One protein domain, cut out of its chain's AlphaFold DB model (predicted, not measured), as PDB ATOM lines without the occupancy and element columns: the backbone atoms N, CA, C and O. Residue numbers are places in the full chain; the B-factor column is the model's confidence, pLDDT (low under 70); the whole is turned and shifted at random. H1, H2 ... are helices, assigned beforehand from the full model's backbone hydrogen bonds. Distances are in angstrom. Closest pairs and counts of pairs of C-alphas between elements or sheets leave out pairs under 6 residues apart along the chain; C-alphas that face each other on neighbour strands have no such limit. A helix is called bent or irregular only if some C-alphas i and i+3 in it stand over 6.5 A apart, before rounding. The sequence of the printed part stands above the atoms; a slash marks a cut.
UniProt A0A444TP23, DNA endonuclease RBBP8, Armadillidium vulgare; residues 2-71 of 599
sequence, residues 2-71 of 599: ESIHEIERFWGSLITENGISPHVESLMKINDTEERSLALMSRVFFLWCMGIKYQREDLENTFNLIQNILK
ATOM      1  N   GLU A   2       9.668  35.602 -10.052       60.31
ATOM      2  CA  GLU A   2       9.839  36.667 -11.063       60.31
ATOM      3  C   GLU A   2      10.782  36.300 -12.222       60.31
ATOM      4  O   GLU A   2      10.475  36.587 -13.374       60.31
ATOM      5  N   SER A   3      11.856  35.547 -11.962       70.00
ATOM      6  CA  SER A   3      12.799  35.133 -13.013       70.00
ATOM      7  C   SER A   3      12.201  34.195 -14.068       70.00
ATOM      8  O   SER A   3      12.759  34.067 -15.151       70.00
ATOM      9  N   ILE A   4      11.113  33.481 -13.757       74.88
ATOM     10  CA  ILE A   4      10.468  32.559 -14.706       74.88
ATOM     11  C   ILE A   4       9.593  33.355 -15.674       74.88
ATOM     12  O   ILE A   4       9.702  33.160 -16.881       74.88
ATOM     13  N   HIS A   5       8.830  34.326 -15.166       76.62
ATOM     14  CA  HIS A   5       8.022  35.211 -16.002       76.62
ATOM     15  C   HIS A   5       8.862  36.082 -16.938       76.62
ATOM     16  O   HIS A   5       8.443  36.354 -18.060       76.62
ATOM     17  N   GLU A   6      10.063  36.493 -16.527       76.06
ATOM     18  CA  GLU A   6      10.981  37.211 -17.418       76.06
ATOM     19  C   GLU A   6      11.500  36.326 -18.558       76.06
ATOM     20  O   GLU A   6      11.606  36.785 -19.696       76.06
ATOM     21  N   ILE A   7      11.766  35.046 -18.280       72.25
ATOM     22  CA  ILE A   7      12.183  34.069 -19.292       72.25
ATOM     23  C   ILE A   7      11.024  33.772 -20.253       72.25
ATOM     24  O   ILE A   7      11.227  33.787 -21.465       72.25
ATOM     25  N   GLU A   8       9.811  33.559 -19.746       71.62
ATOM     26  CA  GLU A   8       8.611  33.349 -20.569       71.62
ATOM     27  C   GLU A   8       8.296  34.565 -21.439       71.62
ATOM     28  O   GLU A   8       8.069  34.418 -22.638       71.62
ATOM     29  N   ARG A   9       8.369  35.778 -20.879       79.94
ATOM     30  CA  ARG A   9       8.171  37.027 -21.627       79.94
ATOM     31  C   ARG A   9       9.245  37.214 -22.703       79.94
ATOM     32  O   ARG A   9       8.929  37.643 -23.810       79.94
ATOM     33  N   PHE A  10      10.496  36.862 -22.406       83.12
ATOM     34  CA  PHE A  10      11.586  36.906 -23.382       83.12
ATOM     35  C   PHE A  10      11.349  35.925 -24.539       83.12
ATOM     36  O   PHE A  10      11.408  36.330 -25.700       83.12
ATOM     37  N   TRP A  11      11.016  34.664 -24.255       79.19
ATOM     38  CA  TRP A  11      10.761  33.670 -25.304       79.19
ATOM     39  C   TRP A  11       9.465  33.936 -26.078       79.19
ATOM     40  O   TRP A  11       9.463  33.795 -27.299       79.19
ATOM     41  N   GLY A  12       8.411  34.406 -25.410       81.81
ATOM     42  CA  GLY A  12       7.173  34.854 -26.051       81.81
ATOM     43  C   GLY A  12       7.384  36.060 -26.968       81.81
ATOM     44  O   GLY A  12       6.738  36.169 -28.000       81.81
ATOM     45  N   SER A  13       8.355  36.934 -26.676       80.69
ATOM     46  CA  SER A  13       8.708  38.033 -27.591       80.69
ATOM     47  C   SER A  13       9.447  37.571 -28.857       80.69
ATOM     48  O   SER A  13       9.439  38.264 -29.876       80.69
ATOM     49  N   LEU A  14      10.090  36.396 -28.811       73.81
ATOM     50  CA  LEU A  14      10.816  35.817 -29.945       73.81
ATOM     51  C   LEU A  14       9.914  34.979 -30.858       73.81
ATOM     52  O   LEU A  14      10.268  34.769 -32.021       73.81
ATOM     53  N   ILE A  15       8.771  34.512 -30.351       77.81
ATOM     54  CA  ILE A  15       7.807  33.676 -31.065       77.81
ATOM     55  C   ILE A  15       6.466  34.409 -31.057       77.81
ATOM     56  O   ILE A  15       5.727  34.369 -30.082       77.81
ATOM     57  N   THR A  16       6.167  35.099 -32.152       80.69
ATOM     58  CA  THR A  16       4.854  35.721 -32.355       80.69
ATOM     59  C   THR A  16       3.854  34.685 -32.869       80.69
ATOM     60  O   THR A  16       4.256  33.649 -33.398       80.69
ATOM     61  N   GLU A  17       2.555  34.974 -32.787       70.56
ATOM     62  CA  GLU A  17       1.495  34.119 -33.360       70.56
ATOM     63  C   GLU A  17       1.683  33.866 -34.868       70.56
ATOM     64  O   GLU A  17       1.260  32.841 -35.395       70.56
ATOM     65  N   ASN A  18       2.415  34.756 -35.545       78.12
ATOM     66  CA  ASN A  18       2.750  34.655 -36.964       78.12
ATOM     67  C   ASN A  18       4.110  33.974 -37.233       78.12
ATOM     68  O   ASN A  18       4.591  33.989 -38.366       78.12
ATOM     69  N   GLY A  19       4.743  33.381 -36.213       76.81
ATOM     70  CA  GLY A  19       6.023  32.677 -36.306       76.81
ATOM     71  C   GLY A  19       7.188  33.373 -35.591       76.81
ATOM     72  O   GLY A  19       7.014  34.254 -34.745       76.81
ATOM     73  N   ILE A  20       8.410  32.934 -35.909       79.94
ATOM     74  CA  ILE A  20       9.652  33.468 -35.332       79.94
ATOM     75  C   ILE A  20       9.773  34.961 -35.675       79.94
ATOM     76  O   ILE A  20       9.595  35.345 -36.826       79.94
ATOM     77  N   SER A  21      10.098  35.794 -34.681       82.94
ATOM     78  CA  SER A  21      10.236  37.245 -34.844       82.94
ATOM     79  C   SER A  21      11.116  37.602 -36.061       82.94
ATOM     80  O   SER A  21      12.207  37.032 -36.203       82.94
ATOM     81  N   PRO A  22      10.724  38.591 -36.895       73.00
ATOM     82  CA  PRO A  22      11.491  39.025 -38.069       73.00
ATOM     83  C   PRO A  22      12.949  39.384 -37.755       73.00
ATOM     84  O   PRO A  22      13.822  39.309 -38.619       73.00
ATOM     85  N   HIS A  23      13.238  39.753 -36.503       68.88
ATOM     86  CA  HIS A  23      14.588  40.077 -36.061       68.88
ATOM     87  C   HIS A  23      15.493  38.836 -35.969       68.88
ATOM     88  O   HIS A  23      16.664  38.890 -36.352       68.88
ATOM     89  N   VAL A  24      14.939  37.705 -35.526       70.00
ATOM     90  CA  VAL A  24      15.617  36.402 -35.524       70.00
ATOM     91  C   VAL A  24      15.720  35.866 -36.950       70.00
ATOM     92  O   VAL A  24      16.764  35.344 -37.333       70.00
ATOM     93  N   GLU A  25      14.693  36.077 -37.771       65.31
ATOM     94  CA  GLU A  25      14.723  35.714 -39.189       65.31
ATOM     95  C   GLU A  25      15.808  36.499 -39.957       65.31
ATOM     96  O   GLU A  25      16.535  35.936 -40.773       65.31
ATOM     97  N   SER A  26      15.999  37.784 -39.638       70.56
ATOM     98  CA  SER A  26      17.093  38.607 -40.171       70.56
ATOM     99  C   SER A  26      18.473  38.132 -39.707       70.56
ATOM    100  O   SER A  26      19.424  38.216 -40.481       70.56
ATOM    101  N   LEU A  27      18.599  37.630 -38.473       63.59
ATOM    102  CA  LEU A  27      19.834  37.004 -37.980       63.59
ATOM    103  C   LEU A  27      20.123  35.676 -38.697       63.59
ATOM    104  O   LEU A  27      21.286  35.327 -38.888       63.59
ATOM    105  N   MET A  28      19.083  34.957 -39.128       59.91
ATOM    106  CA  MET A  28      19.198  33.715 -39.902       59.91
ATOM    107  C   MET A  28      19.464  33.940 -41.398       59.91
ATOM    108  O   MET A  28      20.011  33.054 -42.046       59.91
ATOM    109  N   LYS A  29      19.130  35.119 -41.941       60.50
ATOM    110  CA  LYS A  29      19.429  35.527 -43.329       60.50
ATOM    111  C   LYS A  29      20.878  35.982 -43.549       60.50
ATOM    112  O   LYS A  29      21.243  36.327 -44.670       60.50
ATOM    113  N   ILE A  30      21.717  35.993 -42.512       61.16
ATOM    114  CA  ILE A  30      23.156  36.218 -42.677       61.16
ATOM    115  C   ILE A  30      23.722  35.004 -43.428       61.16
ATOM    116  O   ILE A  30      23.602  33.882 -42.942       61.16
ATOM    117  N   ASN A  31      24.315  35.238 -44.606       50.97
ATOM    118  CA  ASN A  31      24.944  34.244 -45.495       50.97
ATOM    119  C   ASN A  31      26.197  33.593 -44.868       50.97
ATOM    120  O   ASN A  31      27.286  33.630 -45.437       50.97
ATOM    121  N   ASP A  32      26.058  33.010 -43.686       56.56
ATOM    122  CA  ASP A  32      27.064  32.152 -43.084       56.56
ATOM    123  C   ASP A  32      26.765  30.692 -43.432       56.56
ATOM    124  O   ASP A  32      25.615  30.262 -43.506       56.56
ATOM    125  N   THR A  33      27.840  29.931 -43.644       67.19
ATOM    126  CA  THR A  33      27.845  28.497 -43.961       67.19
ATOM    127  C   THR A  33      26.791  27.724 -43.166       67.19
ATOM    128  O   THR A  33      26.699  27.911 -41.951       67.19
ATOM    129  N   GLU A  34      26.067  26.814 -43.828       71.75
ATOM    130  CA  GLU A  34      24.972  25.984 -43.282       71.75
ATOM    131  C   GLU A  34      25.271  25.341 -41.909       71.75
ATOM    132  O   GLU A  34      24.370  25.059 -41.123       71.75
ATOM    133  N   GLU A  35      26.546  25.136 -41.572       65.12
ATOM    134  CA  GLU A  35      26.980  24.623 -40.272       65.12
ATOM    135  C   GLU A  35      26.737  25.598 -39.106       65.12
ATOM    136  O   GLU A  35      26.403  25.172 -37.998       65.12
ATOM    137  N   ARG A  36      26.868  26.911 -39.328       70.25
ATOM    138  CA  ARG A  36      26.710  27.931 -38.279       70.25
ATOM    139  C   ARG A  36      25.241  28.189 -37.968       70.25
ATOM    140  O   ARG A  36      24.885  28.304 -36.792       70.25
ATOM    141  N   SER A  37      24.393  28.211 -38.995       77.81
ATOM    142  CA  SER A  37      22.939  28.287 -38.834       77.81
ATOM    143  C   SER A  37      22.396  27.027 -38.153       77.81
ATOM    144  O   SER A  37      21.624  27.140 -37.201       77.81
ATOM    145  N   LEU A  38      22.889  25.834 -38.509       76.56
ATOM    146  CA  LEU A  38      22.515  24.583 -37.839       76.56
ATOM    147  C   LEU A  38      22.988  24.525 -36.376       76.56
ATOM    148  O   LEU A  38      22.254  24.052 -35.505       76.56
ATOM    149  N   ALA A  39      24.187  25.033 -36.074       70.69
ATOM    150  CA  ALA A  39      24.699  25.112 -34.706       70.69
ATOM    151  C   ALA A  39      23.896  26.099 -33.839       70.69
ATOM    152  O   ALA A  39      23.642  25.822 -32.664       70.69
ATOM    153  N   LEU A  40      23.462  27.226 -34.414       78.25
ATOM    154  CA  LEU A  40      22.570  28.181 -33.751       78.25
ATOM    155  C   LEU A  40      21.182  27.578 -33.521       78.25
ATOM    156  O   LEU A  40      20.705  27.611 -32.389       78.25
ATOM    157  N   MET A  41      20.595  26.932 -34.530       80.31
ATOM    158  CA  MET A  41      19.314  26.223 -34.405       80.31
ATOM    159  C   MET A  41      19.371  25.125 -33.344       80.31
ATOM    160  O   MET A  41      18.483  25.033 -32.502       80.31
ATOM    161  N   SER A  42      20.454  24.346 -33.310       74.56
ATOM    162  CA  SER A  42      20.647  23.290 -32.309       74.56
ATOM    163  C   SER A  42      20.786  23.855 -30.894       74.56
ATOM    164  O   SER A  42      20.301  23.249 -29.942       74.56
ATOM    165  N   ARG A  43      21.417  25.026 -30.730       75.06
ATOM    166  CA  ARG A  43      21.531  25.707 -29.429       75.06
ATOM    167  C   ARG A  43      20.209  26.311 -28.978       75.06
ATOM    168  O   ARG A  43      19.858  26.142 -27.816       75.06
ATOM    169  N   VAL A  44      19.478  26.971 -29.874       83.94
ATOM    170  CA  VAL A  44      18.151  27.530 -29.576       83.94
ATOM    171  C   VAL A  44      17.181  26.404 -29.221       83.94
ATOM    172  O   VAL A  44      16.540  26.469 -28.179       83.94
ATOM    173  N   PHE A  45      17.167  25.316 -29.995       84.31
ATOM    174  CA  PHE A  45      16.357  24.131 -29.714       84.31
ATOM    175  C   PHE A  45      16.750  23.453 -28.395       84.31
ATOM    176  O   PHE A  45      15.886  23.107 -27.598       84.31
ATOM    177  N   PHE A  46      18.048  23.307 -28.107       79.12
ATOM    178  CA  PHE A  46      18.506  22.744 -26.835       79.12
ATOM    179  C   PHE A  46      18.092  23.607 -25.638       79.12
ATOM    180  O   PHE A  46      17.643  23.070 -24.626       79.12
ATOM    181  N   LEU A  47      18.216  24.933 -25.741       78.31
ATOM    182  CA  LEU A  47      17.785  25.862 -24.694       78.31
ATOM    183  C   LEU A  47      16.261  25.836 -24.514       78.31
ATOM    184  O   LEU A  47      15.791  25.818 -23.380       78.31
ATOM    185  N   TRP A  48      15.511  25.724 -25.610       85.94
ATOM    186  CA  TRP A  48      14.062  25.549 -25.603       85.94
ATOM    187  C   TRP A  48      13.643  24.229 -24.933       85.94
ATOM    188  O   TRP A  48      12.869  24.240 -23.981       85.94
ATOM    189  N   CYS A  49      14.250  23.094 -25.302       75.94
ATOM    190  CA  CYS A  49      14.008  21.800 -24.651       75.94
ATOM    191  C   CYS A  49      14.431  21.776 -23.174       75.94
ATOM    192  O   CYS A  49      13.847  21.052 -22.366       75.94
ATOM    193  N   MET A  50      15.461  22.539 -22.805       74.25
ATOM    194  CA  MET A  50      15.868  22.692 -21.409       74.25
ATOM    195  C   MET A  50      14.889  23.563 -20.617       74.25
ATOM    196  O   MET A  50      14.710  23.294 -19.430       74.25
ATOM    197  N   GLY A  51      14.224  24.529 -21.260       75.25
ATOM    198  CA  GLY A  51      13.100  25.281 -20.693       75.25
ATOM    199  C   GLY A  51      11.832  24.432 -20.530       75.25
ATOM    200  O   GLY A  51      11.205  24.465 -19.478       75.25
ATOM    201  N   ILE A  52      11.525  23.570 -21.506       57.56
ATOM    202  CA  ILE A  52      10.321  22.709 -21.532       57.56
ATOM    203  C   ILE A  52      10.424  21.478 -20.619       57.56
ATOM    204  O   ILE A  52       9.455  20.747 -20.434       57.56
ATOM    205  N   LYS A  53      11.548  21.255 -19.928       50.94
ATOM    206  CA  LYS A  53      11.696  20.147 -18.958       50.94
ATOM    207  C   LYS A  53      10.642  20.106 -17.834       50.94
ATOM    208  O   LYS A  53      10.673  19.165 -17.043       50.94
ATOM    209  N   TYR A  54       9.735  21.080 -17.773       52.03
ATOM    210  CA  TYR A  54       8.600  21.138 -16.863       52.03
ATOM    211  C   TYR A  54       7.235  20.699 -17.428       52.03
ATOM    212  O   TYR A  54       6.329  20.500 -16.623       52.03
ATOM    213  N   GLN A  55       7.069  20.457 -18.734       53.47
ATOM    214  CA  GLN A  55       5.808  19.946 -19.298       53.47
ATOM    215  C   GLN A  55       6.084  18.803 -20.283       53.47
ATOM    216  O   GLN A  55       6.710  18.960 -21.329       53.47
ATOM    217  N   ARG A  56       5.693  17.587 -19.883       50.53
ATOM    218  CA  ARG A  56       6.014  16.330 -20.580       50.53
ATOM    219  C   ARG A  56       5.128  16.087 -21.808       50.53
ATOM    220  O   ARG A  56       5.554  15.370 -22.706       50.53
ATOM    221  N   GLU A  57       3.937  16.673 -21.835       55.97
ATOM    222  CA  GLU A  57       2.898  16.404 -22.839       55.97
ATOM    223  C   GLU A  57       3.114  17.209 -24.135       55.97
ATOM    224  O   GLU A  57       2.930  16.677 -25.231       55.97
ATOM    225  N   ASP A  58       3.664  18.423 -24.049       57.56
ATOM    226  CA  ASP A  58       3.921  19.260 -25.234       57.56
ATOM    227  C   ASP A  58       5.087  18.758 -26.092       57.56
ATOM    228  O   ASP A  58       5.103  18.920 -27.316       57.56
ATOM    229  N   LEU A  59       6.053  18.074 -25.475       63.41
ATOM    230  CA  LEU A  59       7.187  17.462 -26.173       63.41
ATOM    231  C   LEU A  59       6.743  16.357 -27.141       63.41
ATOM    232  O   LEU A  59       7.319  16.228 -28.223       63.41
ATOM    233  N   GLU A  60       5.717  15.588 -26.782       70.62
ATOM    234  CA  GLU A  60       5.210  14.488 -27.605       70.62
ATOM    235  C   GLU A  60       4.377  15.014 -28.784       70.62
ATOM    236  O   GLU A  60       4.544  14.564 -29.921       70.62
ATOM    237  N   ASN A  61       3.588  16.070 -28.560       65.06
ATOM    238  CA  ASN A  61       2.853  16.767 -29.618       65.06
ATOM    239  C   ASN A  61       3.792  17.455 -30.620       65.06
ATOM    240  O   ASN A  61       3.623  17.314 -31.834       65.06
ATOM    241  N   THR A  62       4.844  18.119 -30.130       67.31
ATOM    242  CA  THR A  62       5.847  18.752 -31.000       67.31
ATOM    243  C   THR A  62       6.633  17.703 -31.798       67.31
ATOM    244  O   THR A  62       6.911  17.890 -32.984       67.31
ATOM    245  N   PHE A  63       6.957  16.562 -31.182       75.81
ATOM    246  CA  PHE A  63       7.623  15.446 -31.859       75.81
ATOM    247  C   PHE A  63       6.769  14.870 -32.996       75.81
ATOM    248  O   PHE A  63       7.274  14.664 -34.104       75.81
ATOM    249  N   ASN A  64       5.470  14.674 -32.758       71.06
ATOM    250  CA  ASN A  64       4.531  14.182 -33.766       71.06
ATOM    251  C   ASN A  64       4.338  15.183 -34.918       71.06
ATOM    252  O   ASN A  64       4.237  14.779 -36.080       71.06
ATOM    253  N   LEU A  65       4.371  16.487 -34.629       75.25
ATOM    254  CA  LEU A  65       4.332  17.539 -35.646       75.25
ATOM    255  C   LEU A  65       5.587  17.522 -36.535       75.25
ATOM    256  O   LEU A  65       5.469  17.534 -37.759       75.25
ATOM    257  N   ILE A  66       6.780  17.409 -35.940       69.06
ATOM    258  CA  ILE A  66       8.052  17.318 -36.682       69.06
ATOM    259  C   ILE A  66       8.089  16.046 -37.543       69.06
ATOM    260  O   ILE A  66       8.490  16.100 -38.706       69.06
ATOM    261  N   GLN A  67       7.624  14.910 -37.012       73.50
ATOM    262  CA  GLN A  67       7.482  13.657 -37.764       73.50
ATOM    263  C   GLN A  67       6.557  13.821 -38.977       73.50
ATOM    264  O   GLN A  67       6.900  13.369 -40.069       73.50
ATOM    265  N   ASN A  68       5.416  14.498 -38.820       70.75
ATOM    266  CA  ASN A  68       4.483  14.747 -39.921       70.75
ATOM    267  C   ASN A  68       5.053  15.703 -40.978       70.75
ATOM    268  O   ASN A  68       4.894  15.446 -42.170       70.75
ATOM    269  N   ILE A  69       5.767  16.757 -40.571       66.25
ATOM    270  CA  ILE A  69       6.436  17.681 -41.503       66.25
ATOM    271  C   ILE A  69       7.495  16.935 -42.328       66.25
ATOM    272  O   ILE A  69       7.515  17.049 -43.553       66.25
ATOM    273  N   LEU A  70       8.316  16.102 -41.680       65.56
ATOM    274  CA  LEU A  70       9.336  15.287 -42.354       65.56
ATOM    275  C   LEU A  70       8.736  14.215 -43.273       65.56
ATOM    276  O   LEU A  70       9.345  13.844 -44.273       65.56
ATOM    277  N   LYS A  71       7.545  13.707 -42.947       75.25
ATOM    278  CA  LYS A  71       6.831  12.718 -43.764       75.25
ATOM    279  C   LYS A  71       6.175  13.339 -45.002       75.25
ATOM    280  O   LYS A  71       6.003  12.645 -46.000       75.25
TER     281      LYS A  71
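AT A GLANCE: This is residues 2 to 71 of the 599 residues of the protein "DNA endonuclease RBBP8" of Armadillidium vulgare (UniProt A0A444TP23). Four helices follow each other in a loose, open zigzag, with the long H3 between H1 and H2 on one side and H4 on the other. H3 and H4 make a narrow V that opens from their tight link, and residues 60 to 71 of H4 stick out as a free arm. The printed part has 70 residues with four named helices, in the order H1, H2, H3, H4, and no named strand; its class is all helix. It is loose, with a radius of gyration of the C-alphas of 13.8 A, and the C-alphas span 35 by 35 by 22 A.

HOW THE PARTS SIT: H1, residues 2 to 14, is close to but not clearly touching H2, residues 22 to 28; their closest C-alphas, those of Leu 14 and Val 24, are 7.4 A apart. Their lines stand about perpendicular, at 80 degrees. Between them, residues 15 to 16 pair with residues 19 to 20, antiparallel, in stretches too short to be named strands. H2 is close to but not clearly touching H3, residues 34 to 54, with the closest C-alphas, those of Met 28 and Ser 37, 6.7 A apart. These two run opposite ways at a steep tilt of 54 degrees. H1 and H3 are near each other, with 5 pairs of C-alphas within 10 A. H3 is close to but not clearly touching H4, residues 56 to 71; the closest C-alphas, those of Ile 52 and Leu 59, are 7.7 A apart. They run opposite ways at a shallow tilt of 31 degrees. H4 is apart from H1 and from H2. Every O i to N i+4 pair is within hydrogen-bond range in H1 and H2, against 16 of 17 in H3 and 11 of 12 in H4.

IN THESE COORDINATES: H1 begins at C-alpha 2 at (9.839, 36.667, -11.063) and is 18.9 A long from first to last C-alpha. H2 measures 9.5 A. H3, the longest helix with 21 residues, begins at C-alpha 34 at (24.972, 25.984, -43.282) and measures 31.5 A. It is irregular: C-alphas 51 and 54 are 7.2 A apart. H4 measures 23.5 A and ends at C-alpha 71 at (6.831, 12.718, -43.764).

THE WHOLE: The two C-alphas farthest apart, those of Glu 2 and Lys 71, are 40.6 A apart. The printed part has no cut. The links from H2 to H3 and from H3 to H4 are tight, and the link from H1 to H2 is short. Residues 30 to 35 stand free. The mean pLDDT of the printed part is 70.8, and 24 residues are under 70, among them residues 27 to 33 and 52 to 59.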